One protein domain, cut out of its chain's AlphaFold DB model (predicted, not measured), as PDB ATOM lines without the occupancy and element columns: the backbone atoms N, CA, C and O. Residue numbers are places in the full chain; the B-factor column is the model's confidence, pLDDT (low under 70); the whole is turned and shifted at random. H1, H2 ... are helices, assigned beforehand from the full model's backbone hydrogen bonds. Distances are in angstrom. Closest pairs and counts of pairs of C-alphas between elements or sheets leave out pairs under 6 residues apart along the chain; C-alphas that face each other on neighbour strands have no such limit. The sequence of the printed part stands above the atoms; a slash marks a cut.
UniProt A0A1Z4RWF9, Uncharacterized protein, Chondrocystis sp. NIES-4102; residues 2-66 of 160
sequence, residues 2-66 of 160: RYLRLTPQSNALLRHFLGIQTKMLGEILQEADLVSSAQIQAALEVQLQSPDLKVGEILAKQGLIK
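Overview. This is residues 2 to 66 of the 160 residues of an uncharacterized protein of Chondrocystis sp. NIES-4102 (UniProt A0A1Z4RWF9). A long helix, H1, reaches away like an arm from a small head of three helices, H2, H3 and H4, and the first printed residues trail from the arm's far end. In the head, H4 packs on H3 and on H2, crosswise to both, while H2 and H3 run nearly antiparallel. The printed part has 65 residues with four named helices, in the order H1, H2, H3, H4, and no named strand; its class is all helix. It is extended, with a radius of gyration of the C-alphas of 16.8 A, and its C-alphas span 55 by 23 by 18 A, the arm and its tail making much of the length.

Along the chain. H1 is the longest helix by residues, residues 8 to 21, and measures 20.0 A from C-alpha 8 at (109.934, 101.952, 147.161) to C-alpha 21 at (90.710, 96.732, 149.296). H2, residues 25 to 31, measures 10.1 A. H3, residues 37 to 49, measures 19.0 A. H4, residues 55 to 61, measures 9.9 A and ends with C-alpha 61 at (71.237, 85.894, 136.567).

Arrangement. H1 touches no helix. It is close to H2 but not clearly touching, and the closest C-alphas, those of Ile 20 and Ile 28, are 7.7 A apart. These two stand at a steep tilt of 52 degrees and run opposite ways. H1 is apart from H3 and from H4. H2 and H3 are close but not clearly touching, at a shallow tilt of 13 degrees, opposite ways; their closest C-alphas, those of Gly 26 and Ile 40, are 6.1 A apart. H2 and H4 touch, about perpendicular at 79 degrees, with the C-alphas of Gly 26 and Val 55 closest at 7.3 A. H3 and H4 touch with 10 pairs of C-alphas within 8 A; the closest, those of Ala 43 and Val 55, are 5.9 A apart, and the lines are about perpendicular at 87 degrees. In H1, H2 and H4 every O i to N i+4 pair is within hydrogen-bond range; in H3 8 of 9 are.

Size, cuts and confidence. The two C-alphas farthest apart, those of Arg 2 and Gln 49, are 55.2 A apart. Residues 7 to 13, of which 8 to 13 belong to H1, stand free. The links H1 to H2, H2 to H3 and H3 to H4 are tight, and the printed part has no cut. The mean pLDDT of the printed part is 90.8; residues 2 to 6 are under 70, the model's low-confidence stretch.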
ATOM      1  N   ARG A   2     114.826  98.223 165.298       46.69
ATOM      2  CA  ARG A   2     115.053  98.408 163.853       46.69
ATOM      3  C   ARG A   2     113.765  98.939 163.231       46.69
ATOM      4  O   ARG A   2     112.771  98.225 163.205       46.69
ATOM      5  N   TYR A   3     113.788 100.170 162.736       47.72
ATOM      6  CA  TYR A   3     112.721 100.679 161.881       47.72
ATOM      7  C   TYR A   3     112.758  99.904 160.558       47.72
ATOM      8  O   TYR A   3     113.741  99.989 159.821       47.72
ATOM      9  N   LEU A   4     111.716  99.122 160.271       52.66
ATOM     10  CA  LEU A   4     111.501  98.520 158.955       52.66
ATOM     11  C   LEU A   4     111.263  99.655 157.950       52.66
ATOM     12  O   LEU A   4     110.166 100.199 157.860       52.66
ATOM     13  N   ARG A   5     112.307 100.052 157.215       67.00
ATOM     14  CA  ARG A   5     112.148 100.906 156.035       67.00
ATOM     15  C   ARG A   5     111.605 100.037 154.908       67.00
ATOM     16  O   ARG A   5     112.306  99.156 154.418       67.00
ATOM     17  N   LEU A   6     110.360 100.284 154.517       68.19
ATOM     18  CA  LEU A   6     109.779  99.697 153.314       68.19
ATOM     19  C   LEU A   6     110.560 100.193 152.093       68.19
ATOM     20  O   LEU A   6     110.886 101.380 151.997       68.19
ATOM     21  N   THR A   7     110.871  99.291 151.165       82.06
ATOM     22  CA  THR A   7     111.470  99.686 149.886       82.06
ATOM     23  C   THR A   7     110.440 100.468 149.057       82.06
ATOM     24  O   THR A   7     109.233 100.320 149.282       82.06
ATOM     25  N   PRO A   8     110.863 101.287 148.076       78.75
ATOM     26  CA  PRO A   8     109.934 101.952 147.161       78.75
ATOM     27  C   PRO A   8     108.966 100.973 146.483       78.75
ATOM     28  O   PRO A   8     107.778 101.262 146.370       78.75
ATOM     29  N   GLN A   9     109.457  99.784 146.118       77.00
ATOM     30  CA  GLN A   9     108.657  98.721 145.513       77.00
ATOM     31  C   GLN A   9     107.629  98.148 146.497       77.00
ATOM     32  O   GLN A   9     106.453  98.043 146.161       77.00
ATOM     33  N   SER A  10     108.033  97.852 147.738       78.38
ATOM     34  CA  SER A  10     107.105  97.382 148.776       78.38
ATOM     35  C   SER A  10     106.041  98.434 149.109       78.38
ATOM     36  O   SER A  10     104.878  98.088 149.280       78.38
ATOM     37  N   ASN A  11     106.403  99.720 149.141       83.38
ATOM     38  CA  ASN A  11     105.441 100.810 149.320       83.38
ATOM     39  C   ASN A  11     104.448 100.919 148.156       83.38
ATOM     40  O   ASN A  11     103.266 101.156 148.395       83.38
ATOM     41  N   ALA A  12     104.904 100.754 146.912       82.81
ATOM     42  CA  ALA A  12     104.031 100.778 145.741       82.81
ATOM     43  C   ALA A  12     103.019  99.621 145.772       82.81
ATOM     44  O   ALA A  12     101.824  99.858 145.612       82.81
ATOM     45  N   LEU A  13     103.477  98.401 146.079       80.62
ATOM     46  CA  LEU A  13     102.610  97.225 146.213       80.62
ATOM     47  C   LEU A  13     101.580  97.386 147.336       80.62
ATOM     48  O   LEU A  13     100.417  97.037 147.155       80.62
ATOM     49  N   LEU A  14     101.977  97.958 148.476       83.56
ATOM     50  CA  LEU A  14     101.054  98.225 149.582       83.56
ATOM     51  C   LEU A  14      99.990  99.260 149.210       83.56
ATOM     52  O   LEU A  14      98.817  99.059 149.505       83.56
ATOM     53  N   ARG A  15     100.373 100.354 148.539       86.31
ATOM     54  CA  ARG A  15      99.414 101.363 148.059       86.31
ATOM     55  C   ARG A  15      98.437 100.774 147.048       86.31
ATOM     56  O   ARG A  15      97.245 101.043 147.144       86.31
ATOM     57  N   HIS A  16      98.945  99.961 146.122       87.44
ATOM     58  CA  HIS A  16      98.133  99.248 145.141       87.44
ATOM     59  C   HIS A  16      97.113  98.338 145.827       87.44
ATOM     60  O   HIS A  16      95.914  98.477 145.604       87.44
ATOM     61  N   PHE A  17      97.568  97.486 146.750       86.44
ATOM     62  CA  PHE A  17      96.696  96.591 147.511       86.44
ATOM     63  C   PHE A  17      95.617  97.340 148.304       86.44
ATOM     64  O   PHE A  17      94.440  96.991 148.215       86.44
ATOM     65  N   LEU A  18      95.994  98.394 149.038       87.44
ATOM     66  CA  LEU A  18      95.045  99.215 149.794       87.44
ATOM     67  C   LEU A  18      94.000  99.867 148.879       87.44
ATOM     68  O   LEU A  18      92.831  99.931 149.249       87.44
ATOM     69  N   GLY A  19      94.403 100.297 147.681       87.88
ATOM     70  CA  GLY A  19      93.489 100.847 146.682       87.88
ATOM     71  C   GLY A  19      92.461  99.834 146.175       87.88
ATOM     72  O   GLY A  19      91.335 100.214 145.882       87.88
ATOM     73  N   ILE A  20      92.810  98.548 146.092       87.62
ATOM     74  CA  ILE A  20      91.860  97.492 145.703       87.62
ATOM     75  C   ILE A  20      90.949  97.122 146.873       87.62
ATOM     76  O   ILE A  20      89.766  96.872 146.670       87.62
ATOM     77  N   GLN A  21      91.470  97.115 148.103       89.56
ATOM     78  CA  GLN A  21      90.710  96.732 149.296       89.56
ATOM     79  C   GLN A  21      89.471  97.616 149.528       89.56
ATOM     80  O   GLN A  21      88.498  97.160 150.127       89.56
ATOM     81  N   THR A  22      89.494  98.866 149.063       90.75
ATOM     82  CA  THR A  22      88.371  99.806 149.186       90.75
ATOM     83  C   THR A  22      87.357  99.717 148.046       90.75
ATOM     84  O   THR A  22      86.321 100.372 148.131       90.75
ATOM     85  N   LYS A  23      87.642  98.954 146.982       92.44
ATOM     86  CA  LYS A  23      86.775  98.872 145.800       92.44
ATOM     87  C   LYS A  23      85.572  97.981 146.048       92.44
ATOM     88  O   LYS A  23      85.658  96.928 146.681       92.44
ATOM     89  N   MET A  24      84.451  98.382 145.470       94.75
ATOM     90  CA  MET A  24      83.265  97.549 145.368       94.75
ATOM     91  C   MET A  24      83.451  96.476 144.291       94.75
ATOM     92  O   MET A  24      84.230  96.630 143.350       94.75
ATOM     93  N   LEU A  25      82.670  95.394 144.388       95.56
ATOM     94  CA  LEU A  25      82.702  94.303 143.410       95.56
ATOM     95  C   LEU A  25      82.509  94.806 141.970       95.56
ATOM     96  O   LEU A  25      83.216  94.363 141.073       95.56
ATOM     97  N   GLY A  26      81.581  95.744 141.754       95.88
ATOM     98  CA  GLY A  26      81.332  96.321 140.432       95.88
ATOM     99  C   GLY A  26      82.575  96.984 139.836       95.88
ATOM    100  O   GLY A  26      82.910  96.715 138.690       95.88
ATOM    101  N   GLU A  27      83.306  97.771 140.625       96.56
ATOM    102  CA  GLU A  27      84.536  98.443 140.180       96.56
ATOM    103  C   GLU A  27      85.626  97.429 139.813       96.56
ATOM    104  O   GLU A  27      86.257  97.544 138.767       96.56
ATOM    105  N   ILE A  28      85.802  96.389 140.636       97.62
ATOM    106  CA  ILE A  28      86.757  95.301 140.380       97.62
ATOM    107  C   ILE A  28      86.440  94.604 139.050       97.62
ATOM    108  O   ILE A  28      87.326  94.414 138.218       97.62
ATOM    109  N   LEU A  29      85.173  94.241 138.829       98.19
ATOM    110  CA  LEU A  29      84.738  93.571 137.602       98.19
ATOM    111  C   LEU A  29      84.831  94.490 136.372       98.19
ATOM    112  O   LEU A  29      85.117  94.008 135.273       98.19
ATOM    113  N   GLN A  30      84.604  95.795 136.546       98.19
ATOM    114  CA  GLN A  30      84.740  96.792 135.486       98.19
ATOM    115  C   GLN A  30      86.189  96.959 135.041       98.19
ATOM    116  O   GLN A  30      86.477  96.940 133.849       98.19
ATOM    117  N   GLU A  31      87.108  97.117 135.992       97.12
ATOM    118  CA  GLU A  31      88.535  97.263 135.701       97.12
ATOM    119  C   GLU A  31      89.132  96.001 135.078       97.12
ATOM    120  O   GLU A  31      90.051  96.088 134.267       97.12
ATOM    121  N   ALA A  32      88.580  94.833 135.414       97.69
ATOM    122  CA  ALA A  32      88.913  93.569 134.770       97.69
ATOM    123  C   ALA A  32      88.293  93.410 133.364       97.69
ATOM    124  O   ALA A  32      88.516  92.383 132.717       97.69
ATOM    125  N   ASP A  33      87.507  94.387 132.894       98.31
ATOM    126  CA  ASP A  33      86.761  94.365 131.627       98.31
ATOM    127  C   ASP A  33      85.855  93.122 131.481       98.31
ATOM    128  O   ASP A  33      85.653  92.561 130.397       98.31
ATOM    129  N   LEU A  34      85.309  92.667 132.611       98.38
ATOM    130  CA  LEU A  34      84.343  91.569 132.674       98.38
ATOM    131  C   LEU A  34      82.909  92.084 132.565       98.38
ATOM    132  O   LEU A  34      82.036  91.380 132.068       98.38
ATOM    133  N   VAL A  35      82.678  93.322 133.001       98.25
ATOM    134  CA  VAL A  35      81.406  94.032 132.864       98.25
ATOM    135  C   VAL A  35      81.652  95.499 132.517       98.25
ATOM    136  O   VAL A  35      82.669  96.085 132.872       98.25
ATOM    137  N   SER A  36      80.699  96.115 131.833       98.31
ATOM    138  CA  SER A  36      80.710  97.548 131.536       98.31
ATOM    139  C   SER A  36      80.050  98.364 132.649       98.31
ATOM    140  O   SER A  36      79.216  97.864 133.404       98.31
ATOM    141  N   SER A  37      80.345  99.667 132.691       97.75
ATOM    142  CA  SER A  37      79.658 100.608 133.588       97.75
ATOM    143  C   SER A  37      78.133 100.578 133.408       97.75
ATOM    144  O   SER A  37      77.401 100.564 134.393       97.75
ATOM    145  N   ALA A  38      77.649 100.481 132.164       98.19
ATOM    146  CA  ALA A  38      76.218 100.406 131.870       98.19
ATOM    147  C   ALA A  38      75.568  99.133 132.442       98.19
ATOM    148  O   ALA A  38      74.470  99.192 132.988       98.19
ATOM    149  N   GLN A  39      76.259  97.993 132.367       98.50
ATOM    150  CA  GLN A  39      75.795  96.736 132.962       98.50
ATOM    151  C   GLN A  39      75.756  96.806 134.492       98.50
ATOM    152  O   GLN A  39      74.811  96.311 135.101       98.50
ATOM    153  N   ILE A  40      76.745  97.452 135.117       98.12
ATOM    154  CA  ILE A  40      76.746  97.682 136.567       98.12
ATOM    155  C   ILE A  40      75.574  98.575 136.963       98.12
ATOM    156  O   ILE A  40      74.850  98.239 137.896       98.12
ATOM    157  N   GLN A  41      75.351  99.674 136.241       97.88
ATOM    158  CA  GLN A  41      74.252 100.595 136.517       97.88
ATOM    159  C   GLN A  41      72.889  99.898 136.403       97.88
ATOM    160  O   GLN A  41      72.074  99.995 137.317       97.88
ATOM    161  N   ALA A  42      72.678  99.109 135.346       97.81
ATOM    162  CA  ALA A  42      71.466  98.308 135.189       97.81
ATOM    163  C   ALA A  42      71.297  97.277 136.323       97.81
ATOM    164  O   ALA A  42      70.190  97.069 136.820       97.81
ATOM    165  N   ALA A  43      72.383  96.643 136.778       97.62
ATOM    166  CA  ALA A  43      72.328  95.714 137.905       97.62
ATOM    167  C   ALA A  43      71.996  96.420 139.233       97.62
ATOM    168  O   ALA A  43      71.235  95.881 140.036       97.62
ATOM    169  N   LEU A  44      72.518  97.630 139.455       97.25
ATOM    170  CA  LEU A  44      72.192  98.458 140.620       97.25
ATOM    171  C   LEU A  44      70.721  98.897 140.610       97.25
ATOM    172  O   LEU A  44      70.064  98.857 141.646       97.25
ATOM    173  N   GLU A  45      70.170  99.246 139.447       97.56
ATOM    174  CA  GLU A  45      68.743  99.567 139.301       97.56
ATOM    175  C   GLU A  45      67.846  98.379 139.663       97.56
ATOM    176  O   GLU A  45      66.853  98.541 140.373       97.56
ATOM    177  N   VAL A  46      68.228  97.166 139.249       97.38
ATOM    178  CA  VAL A  46      67.538  95.936 139.663       97.38
ATOM    179  C   VAL A  46      67.671  95.707 141.170       97.38
ATOM    180  O   VAL A  46      66.689  95.345 141.818       97.38
ATOM    181  N   GLN A  47      68.846  95.957 141.754       97.06
ATOM    182  CA  GLN A  47      69.071  95.809 143.194       97.06
ATOM    183  C   GLN A  47      68.167  96.737 144.020       97.06
ATOM    184  O   GLN A  47      67.670  96.323 145.064       97.06
ATOM    185  N   LEU A  48      67.882  97.953 143.542       96.62
ATOM    186  CA  LEU A  48      66.943  98.863 144.214       96.62
ATOM    187  C   LEU A  48      65.527  98.273 144.327       96.62
ATOM    188  O   LEU A  48      64.828  98.552 145.297       96.62
ATOM    189  N   GLN A  49      65.111  97.451 143.360       96.56
ATOM    190  CA  GLN A  49      63.815  96.760 143.369       96.56
ATOM    191  C   GLN A  49      63.866  95.406 144.093       96.56
ATOM    192  O   GLN A  49      62.832  94.792 144.351       96.56
ATOM    193  N   SER A  50      65.060  94.895 144.387       94.75
ATOM    194  CA  SER A  50      65.280  93.598 145.033       94.75
ATOM    195  C   SER A  50      66.498  93.670 145.962       94.75
ATOM    196  O   SER A  50      67.550  93.122 145.622       94.75
ATOM    197  N   PRO A  51      66.373  94.336 147.130       92.12
ATOM    198  CA  PRO A  51      67.512  94.656 147.997       92.12
ATOM    199  C   PRO A  51      68.276  93.437 148.526       92.12
ATOM    200  O   PRO A  51      69.450  93.552 148.871       92.12
ATOM    201  N   ASP A  52      67.626  92.272 148.568       95.44
ATOM    202  CA  ASP A  52      68.231  91.015 149.013       95.44
ATOM    203  C   ASP A  52      69.236  90.440 148.002       95.44
ATOM    204  O   ASP A  52      70.073  89.614 148.366       95.44
ATOM    205  N   LEU A  53      69.169  90.856 146.732       94.38
ATOM    206  CA  LEU A  53      70.081  90.388 145.692       94.38
ATOM    207  C   LEU A  53      71.354  91.233 145.665       94.38
ATOM    208  O   LEU A  53      71.320  92.462 145.630       94.38
ATOM    209  N   LYS A  54      72.507  90.572 145.604       95.75
ATOM    210  CA  LYS A  54      73.803  91.231 145.413       95.75
ATOM    211  C   LYS A  54      74.030  91.533 143.935       95.75
ATOM    212  O   LYS A  54      73.644  90.755 143.067       95.75
ATOM    213  N   VAL A  55      74.768  92.606 143.640       95.88
ATOM    214  CA  VAL A  55      75.134  92.996 142.262       95.88
ATOM    215  C   VAL A  55      75.732  91.827 141.466       95.88
ATOM    216  O   VAL A  55      75.328  91.595 140.333       95.88
ATOM    217  N   GLY A  56      76.635  91.045 142.067       96.69
ATOM    218  CA  GLY A  56      77.221  89.866 141.418       96.69
ATOM    219  C   GLY A  56      76.190  88.797 141.030       96.69
ATOM    220  O   GLY A  56      76.259  88.248 139.933       96.69
ATOM    221  N   GLU A  57      75.193  88.550 141.883       97.62
ATOM    222  CA  GLU A  57      74.113  87.592 141.612       97.62
ATOM    223  C   GLU A  57      73.187  88.096 140.503       97.62
ATOM    224  O   GLU A  57      72.741  87.314 139.666       97.62
ATOM    225  N   ILE A  58      72.911  89.402 140.475       98.25
ATOM    226  CA  ILE A  58      72.100  90.035 139.430       98.25
ATOM    227  C   ILE A  58      72.801  89.915 138.073       98.25
ATOM    228  O   ILE A  58      72.195  89.433 137.117       98.25
ATOM    229  N   LEU A  59      74.087  90.279 138.004       98.44
ATOM    230  CA  LEU A  59      74.902  90.158 136.789       98.44
ATOM    231  C   LEU A  59      74.954  88.705 136.289       98.44
ATOM    232  O   LEU A  59      74.833  88.459 135.086       98.44
ATOM    233  N   ALA A  60      75.080  87.740 137.204       98.06
ATOM    234  CA  ALA A  60      75.077  86.321 136.865       98.06
ATOM    235  C   ALA A  60      73.710  85.834 136.355       98.06
ATOM    236  O   ALA A  60      73.638  85.157 135.331       98.06
ATOM    237  N   LYS A  61      72.607  86.223 137.010       97.56
ATOM    238  CA  LYS A  61      71.237  85.894 136.567       97.56
ATOM    239  C   LYS A  61      70.905  86.465 135.188       97.56
ATOM    240  O   LYS A  61      70.133  85.858 134.454       97.56
ATOM    241  N   GLN A  62      71.487  87.608 134.831       97.19
ATOM    242  CA  GLN A  62      71.350  88.224 133.507       97.19
ATOM    243  C   GLN A  62      72.271  87.597 132.444       97.19
ATOM    244  O   GLN A  62      72.226  88.001 131.284       97.19
ATOM    245  N   GLY A  63      73.111  86.623 132.815       97.56
ATOM    246  CA  GLY A  63      74.037  85.950 131.902       97.56
ATOM    247  C   GLY A  63      75.230  86.807 131.467       97.56
ATOM    248  O   GLY A  63      75.899  86.463 130.496       97.56
ATOM    249  N   LEU A  64      75.500  87.918 132.159       98.12
ATOM    250  CA  LEU A  64      76.603  88.827 131.830       98.12
ATOM    251  C   LEU A  64      77.957  88.269 132.273       98.12
ATOM    252  O   LEU A  64      78.966  88.462 131.602       98.12
ATOM    253  N   ILE A  65      77.958  87.557 133.397       98.38
ATOM    254  CA  ILE A  65      79.092  86.801 133.931       98.38
ATOM    255  C   ILE A  65      78.586  85.459 134.456       98.38
ATOM    256  O   ILE A  65      77.382  85.256 134.620       98.38
ATOM    257  N   LYS A  66      79.499  84.538 134.757       98.38
ATOM    258  CA  LYS A  66      79.137  83.307 135.463       98.38
ATOM    259  C   LYS A  66      79.031  83.561 136.974       98.38
ATOM    260  O   LYS A  66      79.756  84.427 137.477       98.38
TER     261      LYS A  66